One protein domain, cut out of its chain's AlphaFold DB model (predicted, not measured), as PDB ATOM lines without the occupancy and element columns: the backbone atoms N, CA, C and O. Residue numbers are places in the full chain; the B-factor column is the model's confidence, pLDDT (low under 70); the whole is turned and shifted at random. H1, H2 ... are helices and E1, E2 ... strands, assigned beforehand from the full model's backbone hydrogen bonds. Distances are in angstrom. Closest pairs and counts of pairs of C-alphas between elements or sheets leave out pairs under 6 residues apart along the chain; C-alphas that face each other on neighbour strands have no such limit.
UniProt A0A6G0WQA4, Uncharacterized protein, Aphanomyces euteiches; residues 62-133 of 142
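AT A GLANCE: This is residues 62 to 133 of the 142 residues of an uncharacterized protein of Aphanomyces euteiches (UniProt A0A6G0WQA4). A single small twisted sheet of four antiparallel strands makes the body, with the short helix H1 packed on E2 and E3, the shorter H2 in the connection from E1 to E2, and a tail, residues 128 to 133, sticking out. After E4 the printed part folds back on itself in a small unnamed loop, where residues 113 to 114 pair with residues 121 to 122, before it runs out into that tail. The printed part has 72 residues, with two named helices and four named strands in the order H1 E1 H2 E2 E3 E4; the sheet's order is E1 - E2 - E3 - E4. The class is mixed, helices and strands, though under half of the residues are in named elements. The whole is loose, with a radius of gyration of the C-alphas of 14.2 A and spans of 44 by 34 by 22 A.

IN THESE COORDINATES: H1, residues 70 to 76, begins at C-alpha 70 (42.656, -32.951, 91.382) and is 10.0 A long. E1, residues 78 to 81, measures 10.2 A, and H2, residues 86 to 89, measures 5.4 A. E2, residues 91 to 97, is the longest strand at 18.8 A and begins at C-alpha 91 (40.320, -23.944, 69.561). E3, residues 100 to 105, is 16.6 A long. E4, residues 108 to 111, is 10.3 A long and ends at C-alpha 111 (51.954, -26.692, 81.255).

HOW THE PARTS SIT: The edge strands are E1 and E4. E1 and E2 are antiparallel at 161 degrees, with N 80 and O 92 within hydrogen-bond range at 2.8 A. E2, E3 and E4 form a meander, each strand the antiparallel neighbour of the one before. E2 and E3 are a hairpin, with N 95 and O 102 at 2.9 A; E3 and E4 are another, with N 103 and O 110 at 2.9 A. H1 is on the sheet at a height over the sheet of 9.2 A; its closest C-alphas to E3 are Lys 73 and Leu 101, 6.8 A apart. It runs along the strands, at 11 degrees to E3 on the local plane. H2 is not on the sheet, but only just, with 4 pairs of C-alphas within 10 A. Every O i to N i+4 pair in H1 is within hydrogen-bond range; H2 is too short for such a pair, and its one O i to N i+3 pair is not within range.

THE WHOLE: The C-alphas farthest apart, those of Ser 71 and Trp 133, are 48.9 A apart. The printed part has no cut, and the five links between named elements are tight. Residues 83 to 88, of which 86 to 88 belong to H2, also stand free. The mean pLDDT of the printed part is 84.2, and residues 127 to 133 are under 70.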
ATOM      1  N   GLU A  62      56.264 -21.604  89.308       89.19
ATOM      2  CA  GLU A  62      55.583 -22.312  90.376       89.19
ATOM      3  C   GLU A  62      55.789 -21.632  91.724       89.19
ATOM      4  O   GLU A  62      56.905 -21.296  92.118       89.19
ATOM      5  N   LYS A  63      54.698 -21.522  92.482       88.12
ATOM      6  CA  LYS A  63      54.756 -21.134  93.888       88.12
ATOM      7  C   LYS A  63      54.729 -22.392  94.764       88.12
ATOM      8  O   LYS A  63      53.849 -23.233  94.568       88.12
ATOM      9  N   PRO A  64      55.647 -22.543  95.735       88.38
ATOM     10  CA  PRO A  64      55.639 -23.684  96.645       88.38
ATOM     11  C   PRO A  64      54.285 -23.854  97.346       88.38
ATOM     12  O   PRO A  64      53.733 -22.895  97.878       88.38
ATOM     13  N   GLY A  65      53.751 -25.077  97.342       87.38
ATOM     14  CA  GLY A  65      52.469 -25.408  97.979       87.38
ATOM     15  C   GLY A  65      51.218 -24.975  97.203       87.38
ATOM     16  O   GLY A  65      50.110 -25.226  97.672       87.38
ATOM     17  N   VAL A  66      51.368 -24.358  96.027       90.81
ATOM     18  CA  VAL A  66      50.247 -23.946  95.176       90.81
ATOM     19  C   VAL A  66      50.103 -24.931  94.020       90.81
ATOM     20  O   VAL A  66      50.933 -24.983  93.114       90.81
ATOM     21  N   GLU A  67      49.021 -25.706  94.035       92.00
ATOM     22  CA  GLU A  67      48.722 -26.710  93.012       92.00
ATOM     23  C   GLU A  67      47.279 -26.606  92.519       92.00
ATOM     24  O   GLU A  67      46.377 -26.186  93.241       92.00
ATOM     25  N   ILE A  68      47.044 -27.047  91.279       90.56
ATOM     26  CA  ILE A  68      45.686 -27.204  90.756       90.56
ATOM     27  C   ILE A  68      45.056 -28.418  91.463       90.56
ATOM     28  O   ILE A  68      45.601 -29.518  91.346       90.56
ATOM     29  N   PRO A  69      43.913 -28.286  92.156       90.88
ATOM     30  CA  PRO A  69      43.277 -29.425  92.813       90.88
ATOM     31  C   PRO A  69      42.904 -30.533  91.820       90.88
ATOM     32  O   PRO A  69      42.484 -30.261  90.695       90.88
ATOM     33  N   GLU A  70      42.983 -31.797  92.239       90.94
ATOM     34  CA  GLU A  70      42.656 -32.951  91.382       90.94
ATOM     35  C   GLU A  70      41.222 -32.923  90.828       90.94
ATOM     36  O   GLU A  70      40.975 -33.350  89.697       90.94
ATOM     37  N   SER A  71      40.273 -32.386  91.596       89.31
ATOM     38  CA  SER A  71      38.897 -32.160  91.145       89.31
ATOM     39  C   SER A  71      38.839 -31.168  89.981       89.31
ATOM     40  O   SER A  71      38.186 -31.445  88.972       89.31
ATOM     41  N   SER A  72      39.571 -30.056  90.079       89.81
ATOM     42  CA  SER A  72      39.694 -29.056  89.017       89.81
ATOM     43  C   SER A  72      40.411 -29.629  87.801       89.81
ATOM     44  O   SER A  72      39.937 -29.447  86.683       89.81
ATOM     45  N   LYS A  73      41.484 -30.410  87.997       91.00
ATOM     46  CA  LYS A  73      42.211 -31.054  86.892       91.00
ATOM     47  C   LYS A  73      41.295 -31.906  86.024       91.00
ATOM     48  O   LYS A  73      41.295 -31.762  84.809       91.00
ATOM     49  N   LYS A  74      40.472 -32.758  86.642       90.12
ATOM     50  CA  LYS A  74      39.503 -33.594  85.913       90.12
ATOM     51  C   LYS A  74      38.446 -32.761  85.188       90.12
ATOM     52  O   LYS A  74      38.039 -33.130  84.095       90.12
ATOM     53  N   ALA A  75      38.008 -31.656  85.788       90.44
ATOM     54  CA  ALA A  75      36.955 -30.814  85.232       90.44
ATOM     55  C   ALA A  75      37.423 -29.878  84.100       90.44
ATOM     56  O   ALA A  75      36.585 -29.385  83.348       90.44
ATOM     57  N   LEU A  76      38.729 -29.607  84.006       91.12
ATOM     58  CA  LEU A  76      39.332 -28.711  83.015       91.12
ATOM     59  C   LEU A  76      39.794 -29.424  81.739       91.12
ATOM     60  O   LEU A  76      40.123 -28.755  80.769       91.12
ATOM     61  N   VAL A  77      39.865 -30.758  81.722       94.81
ATOM     62  CA  VAL A  77      40.256 -31.489  80.509       94.81
ATOM     63  C   VAL A  77      39.156 -31.357  79.458       94.81
ATOM     64  O   VAL A  77      38.002 -31.711  79.704       94.81
ATOM     65  N   GLY A  78      39.523 -30.876  78.273       94.06
ATOM     66  CA  GLY A  78      38.589 -30.672  77.175       94.06
ATOM     67  C   GLY A  78      39.115 -29.728  76.100       94.06
ATOM     68  O   GLY A  78      40.202 -29.163  76.209       94.06
ATOM     69  N   THR A  79      38.313 -29.554  75.054       93.56
ATOM     70  CA  THR A  79      38.564 -28.583  73.984       93.56
ATOM     71  C   THR A  79      37.588 -27.423  74.121       93.56
ATOM     72  O   THR A  79      36.383 -27.625  74.271       93.56
ATOM     73  N   TYR A  80      38.119 -26.209  74.059       87.62
ATOM     74  CA  TYR A  80      37.404 -24.961  74.277       87.62
ATOM     75  C   TYR A  80      37.526 -24.074  73.042       87.62
ATOM     76  O   TYR A  80      38.594 -23.971  72.436       87.62
ATOM     77  N   CYS A  81      36.435 -23.399  72.699       83.81
ATOM     78  CA  CYS A  81      36.416 -22.382  71.657       83.81
ATOM     79  C   CYS A  81      36.431 -20.999  72.309       83.81
ATOM     80  O   CYS A  81      35.763 -20.779  73.323       83.81
ATOM     81  N   ALA A  82      37.152 -20.051  71.712       75.88
ATOM     82  CA  ALA A  82      37.106 -18.669  72.165       75.88
ATOM     83  C   ALA A  82      35.687 -18.094  72.018       75.88
ATOM     84  O   ALA A  82      35.059 -18.222  70.968       75.88
ATOM     85  N   VAL A  83      35.197 -17.412  73.056       77.81
ATOM     86  CA  VAL A  83      33.896 -16.719  73.007       77.81
ATOM     87  C   VAL A  83      33.942 -15.536  72.038       77.81
ATOM     88  O   VAL A  83      32.981 -15.268  71.321       77.81
ATOM     89  N   HIS A  84      35.082 -14.847  71.985       72.81
ATOM     90  CA  HIS A  84      35.300 -13.719  71.090       72.81
ATOM     91  C   HIS A  84      36.087 -14.160  69.860       72.81
ATOM     92  O   HIS A  84      37.150 -14.769  69.978       72.81
ATOM     93  N   SER A  85      35.570 -13.818  68.678       72.56
ATOM     94  CA  SER A  85      36.191 -14.117  67.382       72.56
ATOM     95  C   SER A  85      36.622 -15.592  67.235       72.56
ATOM     96  O   SER A  85      37.799 -15.855  66.976       72.56
ATOM     97  N   PRO A  86      35.700 -16.567  67.384       72.44
ATOM     98  CA  PRO A  86      36.030 -17.999  67.361       72.44
ATOM     99  C   PRO A  86      36.738 -18.439  66.071       72.44
ATOM    100  O   PRO A  86      37.633 -19.275  66.118       72.44
ATOM    101  N   GLY A  87      36.401 -17.831  64.927       72.69
ATOM    102  CA  GLY A  87      37.063 -18.118  63.650       72.69
ATOM    103  C   GLY A  87      38.509 -17.614  63.547       72.69
ATOM    104  O   GLY A  87      39.242 -18.077  62.684       72.69
ATOM    105  N   TYR A  88      38.924 -16.682  64.412       73.19
ATOM    106  CA  TYR A  88      40.283 -16.130  64.434       73.19
ATOM    107  C   TYR A  88      41.162 -16.797  65.498       73.19
ATOM    108  O   TYR A  88      42.305 -17.146  65.224       73.19
ATOM    109  N   ASN A  89      40.631 -16.982  66.710       70.12
ATOM    110  CA  ASN A  89      41.411 -17.461  67.856       70.12
ATOM    111  C   ASN A  89      41.592 -18.987  67.892       70.12
ATOM    112  O   ASN A  89      42.400 -19.483  68.673       70.12
ATOM    113  N   GLY A  90      40.869 -19.728  67.046       77.31
ATOM    114  CA  GLY A  90      40.928 -21.185  67.007       77.31
ATOM    115  C   GLY A  90      40.468 -21.844  68.312       77.31
ATOM    116  O   GLY A  90      39.969 -21.197  69.237       77.31
ATOM    117  N   ASN A  91      40.630 -23.163  68.369       85.69
ATOM    118  CA  ASN A  91      40.320 -23.944  69.561       85.69
ATOM    119  C   ASN A  91      41.573 -24.108  70.423       85.69
ATOM    120  O   ASN A  91      42.682 -24.260  69.904       85.69
ATOM    121  N   VAL A  92      41.372 -24.159  71.737       89.38
ATOM    122  CA  VAL A  92      42.401 -24.545  72.705       89.38
ATOM    123  C   VAL A  92      42.030 -25.877  73.335       89.38
ATOM    124  O   VAL A  92      40.859 -26.137  73.607       89.38
ATOM    125  N   THR A  93      43.016 -26.726  73.587       93.94
ATOM    126  CA  THR A  93      42.800 -28.031  74.216       93.94
ATOM    127  C   THR A  93      43.581 -28.096  75.513       93.94
ATOM    128  O   THR A  93      44.785 -27.861  75.524       93.94
ATOM    129  N   ILE A  94      42.894 -28.423  76.603       95.56
ATOM    130  CA  ILE A  94      43.513 -28.748  77.882       95.56
ATOM    131  C   ILE A  94      43.553 -30.266  78.009       95.56
ATOM    132  O   ILE A  94      42.519 -30.937  77.967       95.56
ATOM    133  N   ALA A  95      44.755 -30.799  78.180       95.50
ATOM    134  CA  ALA A  95      45.012 -32.219  78.336       95.50
ATOM    135  C   ALA A  95      45.762 -32.493  79.640       95.50
ATOM    136  O   ALA A  95      46.340 -31.601  80.264       95.50
ATOM    137  N   ARG A  96      45.733 -33.754  80.062       95.06
ATOM    138  CA  ARG A  96      46.502 -34.220  81.210       95.06
ATOM    139  C   ARG A  96      47.856 -34.735  80.740       95.06
ATOM    140  O   ARG A  96      47.910 -35.532  79.811       95.06
ATOM    141  N   ASP A  97      48.908 -34.322  81.431       92.81
ATOM    142  CA  ASP A  97      50.267 -34.829  81.259       92.81
ATOM    143  C   ASP A  97      50.792 -35.275  82.629       92.81
ATOM    144  O   ASP A  97      51.213 -34.468  83.463       92.81
ATOM    145  N   GLY A  98      50.616 -36.565  82.926       89.44
ATOM    146  CA  GLY A  98      50.853 -37.126  84.257       89.44
ATOM    147  C   GLY A  98      50.009 -36.447  85.346       89.44
ATOM    148  O   GLY A  98      48.774 -36.520  85.360       89.44
ATOM    149  N   THR A  99      50.683 -35.793  86.293       89.25
ATOM    150  CA  THR A  99      50.056 -35.033  87.389       89.25
ATOM    151  C   THR A  99      49.702 -33.598  87.001       89.25
ATOM    152  O   THR A  99      49.024 -32.913  87.769       89.25
ATOM    153  N   ASN A 100      50.113 -33.145  85.819       92.06
ATOM    154  CA  ASN A 100      49.963 -31.774  85.358       92.06
ATOM    155  C   ASN A 100      48.837 -31.630  84.327       92.06
ATOM    156  O   ASN A 100      48.377 -32.602  83.725       92.06
ATOM    157  N   LEU A 101      48.414 -30.385  84.111       94.44
ATOM    158  CA  LEU A 101      47.618 -30.006  82.949       94.44
ATOM    159  C   LEU A 101      48.492 -29.275  81.942       94.44
ATOM    160  O   LEU A 101      49.292 -28.421  82.320       94.44
ATOM    161  N   THR A 102      48.300 -29.561  80.665       94.94
ATOM    162  CA  THR A 102      48.890 -28.822  79.551       94.94
ATOM    163  C   THR A 102      47.789 -28.141  78.759       94.94
ATOM    164  O   THR A 102      46.705 -28.691  78.587       94.94
ATOM    165  N   LEU A 103      48.063 -26.925  78.294       92.88
ATOM    166  CA  LEU A 103      47.221 -26.216  77.344       92.88
ATOM    167  C   LEU A 103      47.951 -26.164  76.007       92.88
ATOM    168  O   LEU A 103      49.107 -25.731  75.932       92.88
ATOM    169  N   GLN A 104      47.252 -26.615  74.972       91.88
ATOM    170  CA  GLN A 104      47.646 -26.509  73.581       91.88
ATOM    171  C   GLN A 104      46.805 -25.437  72.887       91.88
ATOM    172  O   GLN A 104      45.575 -25.491  72.901       91.88
ATOM    173  N   CYS A 105      47.475 -24.496  72.232       86.56
ATOM    174  CA  CYS A 105      46.866 -23.501  71.358       86.56
ATOM    175  C   CYS A 105      47.710 -23.395  70.084       86.56
ATOM    176  O   CYS A 105      48.881 -23.002  70.124       86.56
ATOM    177  N   GLY A 106      47.126 -23.772  68.945       84.25
ATOM    178  CA  GLY A 106      47.863 -23.904  67.688       84.25
ATOM    179  C   GLY A 106      49.031 -24.892  67.812       84.25
ATOM    180  O   GLY A 106      48.844 -26.036  68.228       84.25
ATOM    181  N   ALA A 107      50.236 -24.436  67.463       86.12
ATOM    182  CA  ALA A 107      51.471 -25.224  67.529       86.12
ATOM    183  C   ALA A 107      52.140 -25.234  68.918       86.12
ATOM    184  O   ALA A 107      53.146 -25.913  69.107       86.12
ATOM    185  N   HIS A 108      51.620 -24.475  69.887       86.62
ATOM    186  CA  HIS A 108      52.254 -24.309  71.190       86.62
ATOM    187  C   HIS A 108      51.538 -25.125  72.259       86.62
ATOM    188  O   HIS A 108      50.341 -24.943  72.480       86.62
ATOM    189  N   THR A 109      52.299 -25.958  72.965       91.62
ATOM    190  CA  THR A 109      51.839 -26.721  74.129       91.62
ATOM    191  C   THR A 109      52.742 -26.409  75.313       91.62
ATOM    192  O   THR A 109      53.957 -26.595  75.239       91.62
ATOM    193  N   LYS A 110      52.160 -25.938  76.416       91.25
ATOM    194  CA  LYS A 110      52.874 -25.697  77.681       91.25
ATOM    195  C   LYS A 110      51.988 -26.069  78.865       91.25
ATOM    196  O   LYS A 110      50.760 -26.092  78.761       91.25
ATOM    197  N   ARG A 111      52.625 -26.369  79.993       93.00
ATOM    198  CA  ARG A 111      51.954 -26.692  81.255       93.00
ATOM    199  C   ARG A 111      51.203 -25.476  81.812       93.00
ATOM    200  O   ARG A 111      51.686 -24.353  81.708       93.00
ATOM    201  N   LEU A 112      50.045 -25.721  82.419       92.62
ATOM    202  CA  LEU A 112      49.319 -24.748  83.230       92.62
ATOM    203  C   LEU A 112      49.898 -24.717  84.645       92.62
ATOM    204  O   LEU A 112      50.013 -25.751  85.306       92.62
ATOM    205  N   VAL A 113      50.240 -23.522  85.108       91.69
ATOM    206  CA  VAL A 113      50.759 -23.268  86.451       91.69
ATOM    207  C   VAL A 113      49.631 -22.711  87.313       91.69
ATOM    208  O   VAL A 113      48.883 -21.827  86.888       91.69
ATOM    209  N   ALA A 114      49.490 -23.258  88.518       91.56
ATOM    210  CA  ALA A 114      48.520 -22.776  89.488       91.56
ATOM    211  C   ALA A 114      48.909 -21.381  89.990       91.56
ATOM    212  O   ALA A 114      50.089 -21.081  90.173       91.56
ATOM    213  N   THR A 115      47.911 -20.544  90.248       88.00
ATOM    214  CA  THR A 115      48.104 -19.278  90.958       88.00
ATOM    215  C   THR A 115      47.433 -19.352  92.327       88.00
ATOM    216  O   THR A 115      46.731 -20.312  92.636       88.00
ATOM    217  N   GLU A 116      47.625 -18.330  93.160       86.94
ATOM    218  CA  GLU A 116      46.930 -18.221  94.453       86.94
ATOM    219  C   GLU A 116      45.403 -18.113  94.300       86.94
ATOM    220  O   GLU A 116      44.664 -18.336  95.255       86.94
ATOM    221  N   THR A 117      44.913 -17.793  93.096       82.88
ATOM    222  CA  THR A 117      43.485 -17.760  92.773       82.88
ATOM    223  C   THR A 117      43.092 -19.036  92.027       82.88
ATOM    224  O   THR A 117      43.611 -19.315  90.950       82.88
ATOM    225  N   ALA A 118      42.141 -19.795  92.580       78.75
ATOM    226  CA  ALA A 118      41.807 -21.153  92.129       78.75
ATOM    227  C   ALA A 118      41.365 -21.276  90.654       78.75
ATOM    228  O   ALA A 118      41.586 -22.323  90.044       78.75
ATOM    229  N   ASP A 119      40.774 -20.222  90.087       81.62
ATOM    230  CA  ASP A 119      40.279 -20.187  88.702       81.62
ATOM    231  C   ASP A 119      41.205 -19.422  87.740       81.62
ATOM    232  O   ASP A 119      40.863 -19.199  86.577       81.62
ATOM    233  N   VAL A 120      42.381 -19.002  88.212       83.62
ATOM    234  CA  VAL A 120      43.377 -18.295  87.404       83.62
ATOM    235  C   VAL A 120      44.592 -19.194  87.232       83.62
ATOM    236  O   VAL A 120      45.220 -19.628  88.200       83.62
ATOM    237  N   PHE A 121      44.940 -19.446  85.974       88.19
ATOM    238  CA  PHE A 121      46.073 -20.278  85.591       88.19
ATOM    239  C   PHE A 121      47.060 -19.455  84.781       88.19
ATOM    240  O   PHE A 121      46.672 -18.674  83.911       88.19
ATOM    241  N   LEU A 122      48.340 -19.670  85.039       88.75
ATOM    242  CA  LEU A 122      49.404 -19.109  84.232       88.75
ATOM    243  C   LEU A 122      49.781 -20.108  83.132       88.75
ATOM    244  O   LEU A 122      50.031 -21.286  83.389       88.75
ATOM    245  N   TRP A 123      49.853 -19.615  81.900       89.12
ATOM    246  CA  TRP A 123      50.351 -20.350  80.743       89.12
ATOM    247  C   TRP A 123      51.515 -19.564  80.137       89.12
ATOM    248  O   TRP A 123      51.328 -18.693  79.287       89.12
ATOM    249  N   ALA A 124      52.717 -19.816  80.658       83.19
ATOM    250  CA  ALA A 124      53.919 -19.088  80.272       83.19
ATOM    251  C   ALA A 124      54.381 -19.520  78.873       83.19
ATOM    252  O   ALA A 124      54.824 -20.653  78.660       83.19
ATOM    253  N   LEU A 125      54.264 -18.602  77.916       75.00
ATOM    254  CA  LEU A 125      54.696 -18.794  76.538       75.00
ATOM    255  C   LEU A 125      55.968 -18.005  76.245       75.00
ATOM    256  O   LEU A 125      56.082 -16.824  76.570       75.00
ATOM    257  N   GLU A 126      56.877 -18.642  75.521       70.19
ATOM    258  CA  GLU A 126      57.934 -17.950  74.793       70.19
ATOM    259  C   GLU A 126      57.366 -17.549  73.434       70.19
ATOM    260  O   GLU A 126      56.903 -18.400  72.672       70.19
ATOM    261  N   ARG A 127      57.320 -16.242  73.159       57.00
ATOM    262  CA  ARG A 127      56.557 -15.714  72.021       57.00
ATOM    263  C   ARG A 127      57.405 -15.134  70.892       57.00
ATOM    264  O   ARG A 127      56.838 -14.701  69.893       57.00
ATOM    265  N   PHE A 128      58.728 -15.106  71.028       49.66
ATOM    266  CA  PHE A 128      59.587 -14.540  69.995       49.66
ATOM    267  C   PHE A 128      60.832 -15.390  69.761       49.66
ATOM    268  O   PHE A 128      61.452 -15.876  70.700       49.66
ATOM    269  N   ALA A 129      61.192 -15.523  68.489       53.84
ATOM    270  CA  ALA A 129      62.461 -16.065  68.040       53.84
ATOM    271  C   ALA A 129      63.139 -15.003  67.167       53.84
ATOM    272  O   ALA A 129      62.499 -14.409  66.300       53.84
ATOM    273  N   ILE A 130      64.424 -14.754  67.410       53.66
ATOM    274  CA  ILE A 130      65.264 -13.904  66.560       53.66
ATOM    275  C   ILE A 130      66.402 -14.734  65.982       53.66
ATOM    276  O   ILE A 130      66.977 -15.572  66.670       53.66
ATOM    277  N   ASN A 131      66.774 -14.436  64.741       58.50
ATOM    278  CA  ASN A 131      68.085 -14.804  64.226       58.50
ATOM    279  C   ASN A 131      69.059 -13.669  64.559       58.50
ATOM    280  O   ASN A 131      68.737 -12.500  64.341       58.50
ATOM    281  N   PHE A 132      70.246 -13.999  65.058       65.69
ATOM    282  CA  PHE A 132      71.328 -13.037  65.250       65.69
ATOM    283  C   PHE A 132      72.674 -13.662  64.889       65.69
ATOM    284  O   PHE A 132      72.863 -14.875  64.970       65.69
ATOM    285  N   TRP A 133      73.607 -12.814  64.462       69.31
ATOM    286  CA  TRP A 133      74.961 -13.226  64.117       69.31
ATOM    287  C   TRP A 133      75.778 -13.438  65.392       69.31
ATOM    288  O   TRP A 133      75.875 -12.531  66.221       69.31
TER     289      TRP A 133